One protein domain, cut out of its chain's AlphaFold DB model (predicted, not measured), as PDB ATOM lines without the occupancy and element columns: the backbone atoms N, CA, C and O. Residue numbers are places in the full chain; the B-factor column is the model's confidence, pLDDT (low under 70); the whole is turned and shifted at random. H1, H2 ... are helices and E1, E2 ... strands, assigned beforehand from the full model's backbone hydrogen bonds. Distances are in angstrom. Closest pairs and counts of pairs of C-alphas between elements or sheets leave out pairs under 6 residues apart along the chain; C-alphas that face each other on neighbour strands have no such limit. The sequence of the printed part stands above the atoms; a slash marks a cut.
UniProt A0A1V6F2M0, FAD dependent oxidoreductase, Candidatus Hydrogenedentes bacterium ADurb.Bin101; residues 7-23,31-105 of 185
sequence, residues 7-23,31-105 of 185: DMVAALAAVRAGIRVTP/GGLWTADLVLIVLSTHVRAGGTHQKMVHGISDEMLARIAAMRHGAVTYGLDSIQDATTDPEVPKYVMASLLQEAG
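Overview. This is residues 7 to 23 and 31 to 105 of the 185 residues of the protein "FAD dependent oxidoreductase" of Candidatus Hydrogenedentes bacterium ADurb.Bin101 (UniProt A0A1V6F2M0). Three helices cluster in an elongated body, H1 and H3 partly side by side and H2 at large angles to both; the small antiparallel hairpin E2-E3 makes one end, strand E1 the other. The 92 printed residues run H1, E1, E2, E3, H2, H3, class mixed, compact with a radius of gyration of the C-alphas of 13.9 A, spanning 44 by 25 by 22 A.

Arrangement. Start at H1, residues 7 to 16: it touches residues 97 to 101 alone of H3, residues 91 to 103, closest C-alphas Leu 12 and Leu 101, 5.8 A, at a shallow tilt of 27 degrees, the same way. H1 only just touches H2, residues 60 to 70, with 3 pairs of C-alphas within 8 A, closest Val 9 and Ile 60, 6.3 A, about perpendicular at 81 degrees. H2 touches H3, closest C-alphas Ile 68 and Val 92, 6.2 A, at a steep tilt of 56 degrees, opposite ways. In the hairpin of E2, residues 46 to 49, and E3, residues 52 to 55, find N 47 and O 54 within hydrogen-bond range, 2.8 A. Every O i to N i+4 pair in H1, H2 and H3 is within range.

Along the chain. Find C-alpha 7 at (-27.852, 24.853, 14.154); H1 runs 14.1 A from there. E1, residues 20 to 23, pairs with no named strand. H2 is 15.3 A long; H3, 18.3 A, ends at C-alpha 103, (-15.793, 13.400, 10.343).

Size, cuts and confidence. Residues 24 to 30 are not printed; C-alphas 23 and 31 are 11.9 A apart. The H2 to H3 link is long. Look for pLDDT under 70 at residues 44 to 45, 50, 52 and 79 to 83.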
ATOM      1  N   ASP A   7     -27.293  26.140  14.554       75.81
ATOM      2  CA  ASP A   7     -27.852  24.853  14.154       75.81
ATOM      3  C   ASP A   7     -26.758  23.822  13.835       75.81
ATOM      4  O   ASP A   7     -26.857  22.656  14.214       75.81
ATOM      5  N   MET A   8     -25.669  24.258  13.196       82.94
ATOM      6  CA  MET A   8     -24.516  23.410  12.892       82.94
ATOM      7  C   MET A   8     -23.745  23.055  14.166       82.94
ATOM      8  O   MET A   8     -23.322  21.914  14.345       82.94
ATOM      9  N   VAL A   9     -23.609  24.015  15.086       86.62
ATOM     10  CA  VAL A   9     -23.013  23.779  16.407       86.62
ATOM     11  C   VAL A   9     -23.849  22.773  17.201       86.62
ATOM     12  O   VAL A   9     -23.289  21.835  17.767       86.62
ATOM     13  N   ALA A  10     -25.176  22.921  17.200       84.88
ATOM     14  CA  ALA A  10     -26.096  21.999  17.860       84.88
ATOM     15  C   ALA A  10     -26.033  20.593  17.245       84.88
ATOM     16  O   ALA A  10     -25.925  19.608  17.979       84.88
ATOM     17  N   ALA A  11     -26.030  20.494  15.912       85.50
ATOM     18  CA  ALA A  11     -25.901  19.223  15.210       85.50
ATOM     19  C   ALA A  11     -24.570  18.536  15.544       85.50
ATOM     20  O   ALA A  11     -24.568  17.375  15.948       85.50
ATOM     21  N   LEU A  12     -23.444  19.251  15.457       88.69
ATOM     22  CA  LEU A  12     -22.130  18.683  15.756       88.69
ATOM     23  C   LEU A  12     -22.000  18.268  17.225       88.69
ATOM     24  O   LEU A  12     -21.454  17.204  17.511       88.69
ATOM     25  N   ALA A  13     -22.517  19.077  18.153       89.56
ATOM     26  CA  ALA A  13     -22.533  18.739  19.572       89.56
ATOM     27  C   ALA A  13     -23.339  17.457  19.834       89.56
ATOM     28  O   ALA A  13     -22.868  16.575  20.550       89.56
ATOM     29  N   ALA A  14     -24.514  17.320  19.214       87.75
ATOM     30  CA  ALA A  14     -25.345  16.129  19.342       87.75
ATOM     31  C   ALA A  14     -24.676  14.884  18.726       87.75
ATOM     32  O   ALA A  14     -24.647  13.834  19.369       87.75
ATOM     33  N   VAL A  15     -24.054  15.002  17.548       89.62
ATOM     34  CA  VAL A  15     -23.282  13.896  16.948       89.62
ATOM     35  C   VAL A  15     -22.132  13.475  17.861       89.62
ATOM     36  O   VAL A  15     -21.965  12.288  18.144       89.62
ATOM     37  N   ARG A  16     -21.376  14.438  18.401       89.81
ATOM     38  CA  ARG A  16     -20.285  14.169  19.354       89.81
ATOM     39  C   ARG A  16     -20.775  13.559  20.670       89.81
ATOM     40  O   ARG A  16     -20.019  12.838  21.311       89.81
ATOM     41  N   ALA A  17     -22.034  13.782  21.045       89.88
ATOM     42  CA  ALA A  17     -22.686  13.110  22.168       89.88
ATOM     43  C   ALA A  17     -23.134  11.663  21.850       89.88
ATOM     44  O   ALA A  17     -23.740  11.008  22.698       89.88
ATOM     45  N   GLY A  18     -22.849  11.144  20.649       86.25
ATOM     46  CA  GLY A  18     -23.197   9.782  20.229       86.25
ATOM     47  C   GLY A  18     -24.631   9.630  19.714       86.25
ATOM     48  O   GLY A  18     -25.117   8.506  19.548       86.25
ATOM     49  N   ILE A  19     -25.318  10.744  19.466       86.06
ATOM     50  CA  ILE A  19     -26.654  10.765  18.874       86.06
ATOM     51  C   ILE A  19     -26.511  10.688  17.355       86.06
ATOM     52  O   ILE A  19     -25.648  11.337  16.765       86.06
ATOM     53  N   ARG A  20     -27.380   9.923  16.690       84.19
ATOM     54  CA  ARG A  20     -27.446   9.957  15.226       84.19
ATOM     55  C   ARG A  20     -28.190  11.209  14.803       84.19
ATOM     56  O   ARG A  20     -29.379  11.340  15.079       84.19
ATOM     57  N   VAL A  21     -27.502  12.115  14.130       86.56
ATOM     58  CA  VAL A  21     -28.091  13.378  13.693       86.56
ATOM     59  C   VAL A  21     -28.032  13.461  12.184       86.56
ATOM     60  O   VAL A  21     -27.005  13.160  11.573       86.56
ATOM     61  N   THR A  22     -29.136  13.912  11.600       86.62
ATOM     62  CA  THR A  22     -29.184  14.307  10.202       86.62
ATOM     63  C   THR A  22     -29.670  15.745  10.093       86.62
ATOM     64  O   THR A  22     -30.879  15.984  10.157       86.62
ATOM     65  N   PRO A  23     -28.768  16.731   9.965       85.75
ATOM     66  CA  PRO A  23     -29.173  18.068   9.572       85.75
ATOM     67  C   PRO A  23     -29.631  18.084   8.115       85.75
ATOM     68  O   PRO A  23     -28.982  17.536   7.217       85.75
ATOM     69  N   GLY A  31     -24.575  27.158   6.581       78.44
ATOM     70  CA  GLY A  31     -24.050  28.457   7.023       78.44
ATOM     71  C   GLY A  31     -25.021  29.623   6.876       78.44
ATOM     72  O   GLY A  31     -24.783  30.681   7.456       78.44
ATOM     73  N   GLY A  32     -26.145  29.440   6.179       81.62
ATOM     74  CA  GLY A  32     -27.197  30.451   6.090       81.62
ATOM     75  C   GLY A  32     -26.653  31.806   5.631       81.62
ATOM     76  O   GLY A  32     -26.104  31.912   4.542       81.62
ATOM     77  N   LEU A  33     -26.796  32.840   6.467       83.12
ATOM     78  CA  LEU A  33     -26.310  34.188   6.139       83.12
ATOM     79  C   LEU A  33     -24.800  34.232   5.879       83.12
ATOM     80  O   LEU A  33     -24.344  34.989   5.030       83.12
ATOM     81  N   TRP A  34     -24.032  33.410   6.589       83.31
ATOM     82  CA  TRP A  34     -22.577  33.441   6.523       83.31
ATOM     83  C   TRP A  34     -22.052  33.021   5.144       83.31
ATOM     84  O   TRP A  34     -21.188  33.678   4.575       83.31
ATOM     85  N   THR A  35     -22.610  31.951   4.576       83.69
ATOM     86  CA  THR A  35     -22.092  31.315   3.354       83.69
ATOM     87  C   THR A  35     -22.987  31.498   2.134       83.69
ATOM     88  O   THR A  35     -22.473  31.605   1.022       83.69
ATOM     89  N   ALA A  36     -24.311  31.518   2.313       82.06
ATOM     90  CA  ALA A  36     -25.268  31.659   1.217       82.06
ATOM     91  C   ALA A  36     -25.616  33.128   0.929       82.06
ATOM     92  O   ALA A  36     -25.887  33.458  -0.219       82.06
ATOM     93  N   ASP A  37     -25.573  33.998   1.946       83.69
ATOM     94  CA  ASP A  37     -25.884  35.437   1.827       83.69
ATOM     95  C   ASP A  37     -24.633  36.336   1.900       83.69
ATOM     96  O   ASP A  37     -24.735  37.556   1.960       83.69
ATOM     97  N   LEU A  38     -23.438  35.727   1.896       87.19
ATOM     98  CA  LEU A  38     -22.138  36.410   1.868       87.19
ATOM     99  C   LEU A  38     -21.907  37.398   3.027       87.19
ATOM    100  O   LEU A  38     -21.170  38.377   2.892       87.19
ATOM    101  N   VAL A  39     -22.478  37.127   4.203       86.81
ATOM    102  CA  VAL A  39     -22.125  37.838   5.440       86.81
ATOM    103  C   VAL A  39     -20.825  37.243   5.982       86.81
ATOM    104  O   VAL A  39     -20.819  36.445   6.913       86.81
ATOM    105  N   LEU A  40     -19.711  37.609   5.347       86.88
ATOM    106  CA  LEU A  40     -18.398  36.977   5.531       86.88
ATOM    107  C   LEU A  40     -17.683  37.344   6.837       86.88
ATOM    108  O   LEU A  40     -16.684  36.718   7.193       86.88
ATOM    109  N   ILE A  41     -18.161  38.370   7.534       85.81
ATOM    110  CA  ILE A  41     -17.564  38.844   8.780       85.81
ATOM    111  C   ILE A  41     -18.082  38.035   9.974       85.81
ATOM    112  O   ILE A  41     -19.284  37.964  10.242       85.81
ATOM    113  N   VAL A  42     -17.158  37.453  10.737       82.00
ATOM    114  CA  VAL A  42     -17.454  36.685  11.949       82.00
ATOM    115  C   VAL A  42     -17.437  37.614  13.163       82.00
ATOM    116  O   VAL A  42     -16.514  37.623  13.976       82.00
ATOM    117  N   LEU A  43     -18.498  38.414  13.258       74.12
ATOM    118  CA  LEU A  43     -18.794  39.308  14.378       74.12
ATOM    119  C   LEU A  43     -18.877  38.578  15.735       74.12
ATOM    120  O   LEU A  43     -19.258  37.411  15.841       74.12
ATOM    121  N   SER A  44     -18.612  39.319  16.810       65.00
ATOM    122  CA  SER A  44     -18.911  38.894  18.192       65.00
ATOM    123  C   SER A  44     -18.059  37.743  18.738       65.00
ATOM    124  O   SER A  44     -18.415  37.155  19.757       65.00
ATOM    125  N   THR A  45     -16.925  37.422  18.113       68.94
ATOM    126  CA  THR A  45     -15.947  36.495  18.715       68.94
ATOM    127  C   THR A  45     -15.133  37.168  19.820       68.94
ATOM    128  O   THR A  45     -14.703  36.503  20.768       68.94
ATOM    129  N   HIS A  46     -14.974  38.487  19.722       76.56
ATOM    130  CA  HIS A  46     -14.165  39.295  20.617       76.56
ATOM    131  C   HIS A  46     -14.943  40.512  21.133       76.56
ATOM    132  O   HIS A  46     -15.883  40.997  20.503       76.56
ATOM    133  N   VAL A  47     -14.538  41.012  22.296       77.38
ATOM    134  CA  VAL A  47     -15.014  42.259  22.895       77.38
ATOM    135  C   VAL A  47     -13.815  43.175  23.095       77.38
ATOM    136  O   VAL A  47     -12.753  42.747  23.548       77.38
ATOM    137  N   ARG A  48     -13.980  44.462  22.781       73.50
ATOM    138  CA  ARG A  48     -12.958  45.467  23.069       73.50
ATOM    139  C   ARG A  48     -13.043  45.865  24.544       73.50
ATOM    140  O   ARG A  48     -13.869  46.693  24.917       73.50
ATOM    141  N   ALA A  49     -12.188  45.278  25.375       74.06
ATOM    142  CA  ALA A  49     -12.092  45.567  26.803       74.06
ATOM    143  C   ALA A  49     -10.681  46.077  27.134       74.06
ATOM    144  O   ALA A  49      -9.678  45.498  26.712       74.06
ATOM    145  N   GLY A  50     -10.592  47.210  27.839       69.25
ATOM    146  CA  GLY A  50      -9.306  47.802  28.239       69.25
ATOM    147  C   GLY A  50      -8.385  48.193  27.074       69.25
ATOM    148  O   GLY A  50      -7.172  48.180  27.226       69.25
ATOM    149  N   GLY A  51      -8.938  48.488  25.890       70.56
ATOM    150  CA  GLY A  51      -8.156  48.799  24.684       70.56
ATOM    151  C   GLY A  51      -7.633  47.578  23.915       70.56
ATOM    152  O   GLY A  51      -7.107  47.753  22.819       70.56
ATOM    153  N   THR A  52      -7.843  46.365  24.433       67.75
ATOM    154  CA  THR A  52      -7.454  45.092  23.801       67.75
ATOM    155  C   THR A  52      -8.661  44.347  23.230       67.75
ATOM    156  O   THR A  52      -9.774  44.475  23.746       67.75
ATOM    157  N   HIS A  53      -8.458  43.587  22.152       71.94
ATOM    158  CA  HIS A  53      -9.483  42.731  21.552       71.94
ATOM    159  C   HIS A  53      -9.466  41.377  22.275       71.94
ATOM    160  O   HIS A  53      -8.588  40.551  22.052       71.94
ATOM    161  N   GLN A  54     -10.382  41.172  23.219       75.56
ATOM    162  CA  GLN A  54     -10.414  39.969  24.050       75.56
ATOM    163  C   GLN A  54     -11.405  38.960  23.490       75.56
ATOM    164  O   GLN A  54     -12.575  39.283  23.303       75.56
ATOM    165  N   LYS A  55     -10.952  37.729  23.250       77.38
ATOM    166  CA  LYS A  55     -11.811  36.637  22.789       77.38
ATOM    167  C   LYS A  55     -12.766  36.204  23.897       77.38
ATOM    168  O   LYS A  55     -12.319  35.938  25.007       77.38
ATOM    169  N   MET A  56     -14.057  36.124  23.580       78.62
ATOM    170  CA  MET A  56     -15.113  35.762  24.538       78.62
ATOM    171  C   MET A  56     -15.880  34.498  24.132       78.62
ATOM    172  O   MET A  56     -16.449  33.819  24.985       78.62
ATOM    173  N   VAL A  57     -15.911  34.166  22.835       79.00
ATOM    174  CA  VAL A  57     -16.596  32.970  22.327       79.00
ATOM    175  C   VAL A  57     -15.591  31.837  22.145       79.00
ATOM    176  O   VAL A  57     -14.614  31.962  21.406       79.00
ATOM    177  N   HIS A  58     -15.871  30.711  22.799       82.88
ATOM    178  CA  HIS A  58     -15.053  29.501  22.774       82.88
ATOM    179  C   HIS A  58     -15.897  28.271  22.415       82.88
ATOM    180  O   HIS A  58     -17.127  28.314  22.433       82.88
ATOM    181  N   GLY A  59     -15.232  27.154  22.110       87.06
ATOM    182  CA  GLY A  59     -15.875  25.866  21.836       87.06
ATOM    183  C   GLY A  59     -15.873  25.504  20.352       87.06
ATOM    184  O   GLY A  59     -14.915  25.784  19.639       87.06
ATOM    185  N   ILE A  60     -16.949  24.874  19.874       87.44
ATOM    186  CA  ILE A  60     -17.053  24.371  18.489       87.44
ATOM    187  C   ILE A  60     -16.863  25.490  17.456       87.44
ATOM    188  O   ILE A  60     -16.241  25.288  16.416       87.44
ATOM    189  N   SER A  61     -17.374  26.686  17.743       83.56
ATOM    190  CA  SER A  61     -17.195  27.848  16.874       83.56
ATOM    191  C   SER A  61     -15.730  28.253  16.718       83.56
ATOM    192  O   SER A  61     -15.324  28.662  15.635       83.56
ATOM    193  N   ASP A  62     -14.943  28.112  17.785       85.25
ATOM    194  CA  ASP A  62     -13.511  28.386  17.767       85.25
ATOM    195  C   ASP A  62     -12.764  27.341  16.931       85.25
ATOM    196  O   ASP A  62     -11.987  27.681  16.045       85.25
ATOM    197  N   GLU A  63     -13.084  26.061  17.133       88.56
ATOM    198  CA  GLU A  63     -12.536  24.965  16.329       88.56
ATOM    199  C   GLU A  63     -12.798  25.173  14.830       88.56
ATOM    200  O   GLU A  63     -11.898  25.022  14.002       88.56
ATOM    201  N   MET A  64     -14.027  25.550  14.478       88.38
ATOM    202  CA  MET A  64     -14.412  25.814  13.097       88.38
ATOM    203  C   MET A  64     -13.623  26.987  12.508       88.38
ATOM    204  O   MET A  64     -13.073  26.862  11.415       88.38
ATOM    205  N   LEU A  65     -13.510  28.099  13.238       87.50
ATOM    206  CA  LEU A  65     -12.768  29.271  12.775       87.50
ATOM    207  C   LEU A  65     -11.260  28.998  12.668       87.50
ATOM    208  O   LEU A  65     -10.634  29.417  11.695       87.50
ATOM    209  N   ALA A  66     -10.689  28.228  13.595       87.81
ATOM    210  CA  ALA A  66      -9.298  27.790  13.533       87.81
ATOM    211  C   ALA A  66      -9.025  26.912  12.300       87.81
ATOM    212  O   ALA A  66      -8.016  27.106  11.621       87.81
ATOM    213  N   ARG A  67      -9.936  25.988  11.957       90.44
ATOM    214  CA  ARG A  67      -9.829  25.182  10.727       90.44
ATOM    215  C   ARG A  67      -9.952  26.030   9.464       90.44
ATOM    216  O   ARG A  67      -9.206  25.802   8.517       90.44
ATOM    217  N   ILE A  68     -10.853  27.012   9.454       90.69
ATOM    218  CA  ILE A  68     -10.995  27.959   8.340       90.69
ATOM    219  C   ILE A  68      -9.698  28.763   8.163       90.69
ATOM    220  O   ILE A  68      -9.187  28.864   7.051       90.69
ATOM    221  N   ALA A  69      -9.124  29.279   9.251       89.12
ATOM    222  CA  ALA A  69      -7.887  30.053   9.215       89.12
ATOM    223  C   ALA A  69      -6.650  29.233   8.816       89.12
ATOM    224  O   ALA A  69      -5.708  29.779   8.245       89.12
ATOM    225  N   ALA A  70      -6.648  27.925   9.090       90.75
ATOM    226  CA  ALA A  70      -5.590  27.022   8.643       90.75
ATOM    227  C   ALA A  70      -5.611  26.783   7.121       90.75
ATOM    228  O   ALA A  70      -4.603  26.366   6.549       90.75
ATOM    229  N   MET A  71      -6.738  27.044   6.448       89.81
ATOM    230  CA  MET A  71      -6.826  26.956   4.993       89.81
ATOM    231  C   MET A  71      -6.298  28.229   4.339       89.81
ATOM    232  O   MET A  71      -6.547  29.349   4.786       89.81
ATOM    233  N   ARG A  72      -5.574  28.060   3.231       87.38
ATOM    234  CA  ARG A  72      -4.999  29.178   2.481       87.38
ATOM    235  C   ARG A  72      -6.114  30.124   2.016       87.38
ATOM    236  O   ARG A  72      -6.973  29.716   1.245       87.38
ATOM    237  N   HIS A  73      -6.050  31.381   2.457       85.38
ATOM    238  CA  HIS A  73      -7.071  32.419   2.235       85.38
ATOM    239  C   HIS A  73      -8.452  32.121   2.847       85.38
ATOM    240  O   HIS A  73      -9.419  32.787   2.497       85.38
ATOM    241  N   GLY A  74      -8.567  31.159   3.766       84.69
ATOM    242  CA  GLY A  74      -9.853  30.817   4.376       84.69
ATOM    243  C   GLY A  74     -10.361  31.864   5.361       84.69
ATOM    244  O   GLY A  74     -11.562  32.122   5.410       84.69
ATOM    245  N   ALA A  75      -9.456  32.515   6.091       86.69
ATOM    246  CA  ALA A  75      -9.754  33.701   6.882       86.69
ATOM    247  C   ALA A  75      -8.690  34.778   6.661       86.69
ATOM    248  O   ALA A  75      -7.494  34.489   6.596       86.69
ATOM    249  N   VAL A  76      -9.135  36.027   6.598       83.75
ATOM    250  CA  VAL A  76      -8.302  37.222   6.693       83.75
ATOM    251  C   VAL A  76      -8.574  37.911   8.025       83.75
ATOM    252  O   VAL A  76      -9.661  37.794   8.597       83.75
ATOM    253  N   THR A  77      -7.569  38.622   8.532       78.69
ATOM    254  CA  THR A  77      -7.693  39.384   9.783       78.69
ATOM    255  C   THR A  77      -8.031  38.492  10.993       78.69
ATOM    256  O   THR A  77      -8.745  38.884  11.913       78.69
ATOM    257  N   TYR A  78      -7.502  37.263  10.995       76.94
ATOM    258  CA  TYR A  78      -7.625  36.291  12.084       76.94
ATOM    259  C   TYR A  78      -6.299  36.162  12.847       76.94
ATOM    260  O   TYR A  78      -5.268  35.860  12.249       76.94
ATOM    261  N   GLY A  79      -6.318  36.378  14.164       67.38
ATOM    262  CA  GLY A  79      -5.142  36.252  15.028       67.38
ATOM    263  C   GLY A  79      -5.326  36.947  16.377       67.38
ATOM    264  O   GLY A  79      -6.200  37.797  16.515       67.38
ATOM    265  N   LEU A  80      -4.494  36.590  17.363       62.09
ATOM    266  CA  LEU A  80      -4.496  37.195  18.708       62.09
ATOM    267  C   LEU A  80      -4.222  38.707  18.675       62.09
ATOM    268  O   LEU A  80      -4.786  39.450  19.470       62.09
ATOM    269  N   ASP A  81      -3.413  39.150  17.712       62.34
ATOM    270  CA  ASP A  81      -3.053  40.559  17.520       62.34
ATOM    271  C   ASP A  81      -4.031  41.301  16.592       62.34
ATOM    272  O   ASP A  81      -3.830  42.474  16.265       62.34
ATOM    273  N   SER A  82      -5.091  40.627  16.126       67.94
ATOM    274  CA  SER A  82      -6.066  41.236  15.230       67.94
ATOM    275  C   SER A  82      -6.986  42.192  15.985       67.94
ATOM    276  O   SER A  82      -7.657  41.829  16.950       67.94
ATOM    277  N   ILE A  83      -7.043  43.434  15.505       66.56
ATOM    278  CA  ILE A  83      -7.881  44.503  16.067       66.56
ATOM    279  C   ILE A  83      -9.318  44.433  15.510       66.56
ATOM    280  O   ILE A  83     -10.207  45.111  16.025       66.56
ATOM    281  N   GLN A  84      -9.548  43.646  14.455       72.25
ATOM    282  CA  GLN A  84     -10.841  43.512  13.783       72.25
ATOM    283  C   GLN A  84     -11.350  42.068  13.853       72.25
ATOM    284  O   GLN A  84     -10.581  41.126  14.048       72.25
ATOM    285  N   ASP A  85     -12.656  41.904  13.666       77.12
ATOM    286  CA  ASP A  85     -13.274  40.592  13.511       77.12
ATOM    287  C   ASP A  85     -12.780  39.894  12.233       77.12
ATOM    288  O   ASP A  85     -12.545  40.523  11.196       77.12
ATOM    289  N   ALA A  86     -12.639  38.569  12.306       82.69
ATOM    290  CA  ALA A  86     -12.175  37.772  11.180       82.69
ATOM    291  C   ALA A  86     -13.184  37.819  10.029       82.69
ATOM    292  O   ALA A  86     -14.391  37.689  10.238       82.69
ATOM    293  N   THR A  87     -12.684  37.960   8.806       87.56
ATOM    294  CA  THR A  87     -13.497  37.827   7.592       87.56
ATOM    295  C   THR A  87     -13.094  36.547   6.887       87.56
ATOM    296  O   THR A  87     -11.906  36.288   6.715       87.56
ATOM    297  N   THR A  88     -14.057  35.720   6.507       89.50
ATOM    298  CA  THR A  88     -13.792  34.410   5.906       89.50
ATOM    299  C   THR A  88     -14.159  34.392   4.436       89.50
ATOM    300  O   THR A  88     -15.077  35.084   4.009       89.50
ATOM    301  N   ASP A  89     -13.487  33.553   3.662       90.75
ATOM    302  CA  ASP A  89     -13.950  33.205   2.321       90.75
ATOM    303  C   ASP A  89     -15.358  32.558   2.392       90.75
ATOM    304  O   ASP A  89     -15.663  31.917   3.396       90.75
ATOM    305  N   PRO A  90     -16.257  32.728   1.405       87.62
ATOM    306  CA  PRO A  90     -17.580  32.096   1.429       87.62
ATOM    307  C   PRO A  90     -17.563  30.577   1.240       87.62
ATOM    308  O   PRO A  90     -18.471  29.896   1.723       87.62
ATOM    309  N   GLU A  91     -16.584  30.027   0.520       90.19
ATOM    310  CA  GLU A  91     -16.532  28.607   0.160       90.19
ATOM    311  C   GLU A  91     -15.859  27.765   1.244       90.19
ATOM    312  O   GLU A  91     -16.300  26.649   1.539       90.19
ATOM    313  N   VAL A  92     -14.833  28.311   1.898       92.06
ATOM    314  CA  VAL A  92     -14.082  27.590   2.937       92.06
ATOM    315  C   VAL A  92     -14.959  27.144   4.125       92.06
ATOM    316  O   VAL A  92     -14.909  25.962   4.479       92.06
ATOM    317  N   PRO A  93     -15.817  27.988   4.730       89.56
ATOM    318  CA  PRO A  93     -16.693  27.586   5.826       89.56
ATOM    319  C   PRO A  93     -17.688  26.496   5.421       89.56
ATOM    320  O   PRO A  93     -17.969  25.614   6.232       89.56
ATOM    321  N   LYS A  94     -18.192  26.500   4.175       89.38
ATOM    322  CA  LYS A  94     -19.095  25.445   3.671       89.38
ATOM    323  C   LYS A  94     -18.408  24.086   3.736       89.38
ATOM    324  O   LYS A  94     -18.974  23.124   4.260       89.38
ATOM    325  N   TYR A  95     -17.174  24.034   3.238       91.88
ATOM    326  CA  TYR A  95     -16.357  22.831   3.263       91.88
ATOM    327  C   TYR A  95     -16.013  22.407   4.694       91.88
ATOM    328  O   TYR A  95     -16.180  21.236   5.037       91.88
ATOM    329  N   VAL A  96     -15.593  23.344   5.550       92.31
ATOM    330  CA  VAL A  96     -15.226  23.048   6.944       92.31
ATOM    331  C   VAL A  96     -16.420  22.519   7.739       92.31
ATOM    332  O   VAL A  96     -16.271  21.521   8.439       92.31
ATOM    333  N   MET A  97     -17.607  23.121   7.610       89.75
ATOM    334  CA  MET A  97     -18.820  22.653   8.294       89.75
ATOM    335  C   MET A  97     -19.219  21.242   7.857       89.75
ATOM    336  O   MET A  97     -19.469  20.384   8.704       89.75
ATOM    337  N   ALA A  98     -19.250  20.990   6.545       90.12
ATOM    338  CA  ALA A  98     -19.582  19.672   6.015       90.12
ATOM    339  C   ALA A  98     -18.557  18.615   6.457       90.12
ATOM    340  O   ALA A  98     -18.944  17.539   6.910       90.12
ATOM    341  N   SER A  99     -17.264  18.949   6.397       92.25
ATOM    342  CA  SER A  99     -16.178  18.046   6.794       92.25
ATOM    343  C   SER A  99     -16.230  17.731   8.286       92.25
ATOM    344  O   SER A  99     -16.201  16.565   8.654       92.25
ATOM    345  N   LEU A 100     -16.407  18.738   9.149       92.06
ATOM    346  CA  LEU A 100     -16.523  18.548  10.600       92.06
ATOM    347  C   LEU A 100     -17.658  17.595  10.977       92.06
ATOM    348  O   LEU A 100     -17.496  16.732  11.839       92.06
ATOM    349  N   LEU A 101     -18.814  17.762  10.340       89.19
ATOM    350  CA  LEU A 101     -19.974  16.929  10.609       89.19
ATOM    351  C   LEU A 101     -19.787  15.501  10.099       89.19
ATOM    352  O   LEU A 101     -20.116  14.548  10.804       89.19
ATOM    353  N   GLN A 102     -19.246  15.361   8.889       90.00
ATOM    354  CA  GLN A 102     -18.989  14.066   8.275       90.00
ATOM    355  C   GLN A 102     -17.912  13.287   9.043       90.00
ATOM    356  O   GLN A 102     -18.092  12.101   9.306       90.00
ATOM    357  N   GLU A 103     -16.837  13.957   9.469       91.69
ATOM    358  CA  GLU A 103     -15.793  13.400  10.343       91.69
ATOM    359  C   GLU A 103     -16.367  12.921  11.681       91.69
ATOM    360  O   GLU A 103     -15.950  11.886  12.199       91.69
ATOM    361  N   ALA A 104     -17.343  13.644  12.234       90.75
ATOM    362  CA  ALA A 104     -18.026  13.241  13.460       90.75
ATOM    363  C   ALA A 104     -19.004  12.063  13.253       90.75
ATOM    364  O   ALA A 104     -19.451  11.471  14.234       90.75
ATOM    365  N   GLY A 105     -19.321  11.700  12.005       86.38
ATOM    366  CA  GLY A 105     -20.257  10.624  11.664       86.38
ATOM    367  C   GLY A 105     -21.716  11.069  11.519       86.38
ATOM    368  O   GLY A 105     -22.615  10.234  11.617       86.38
TER     369      GLY A 105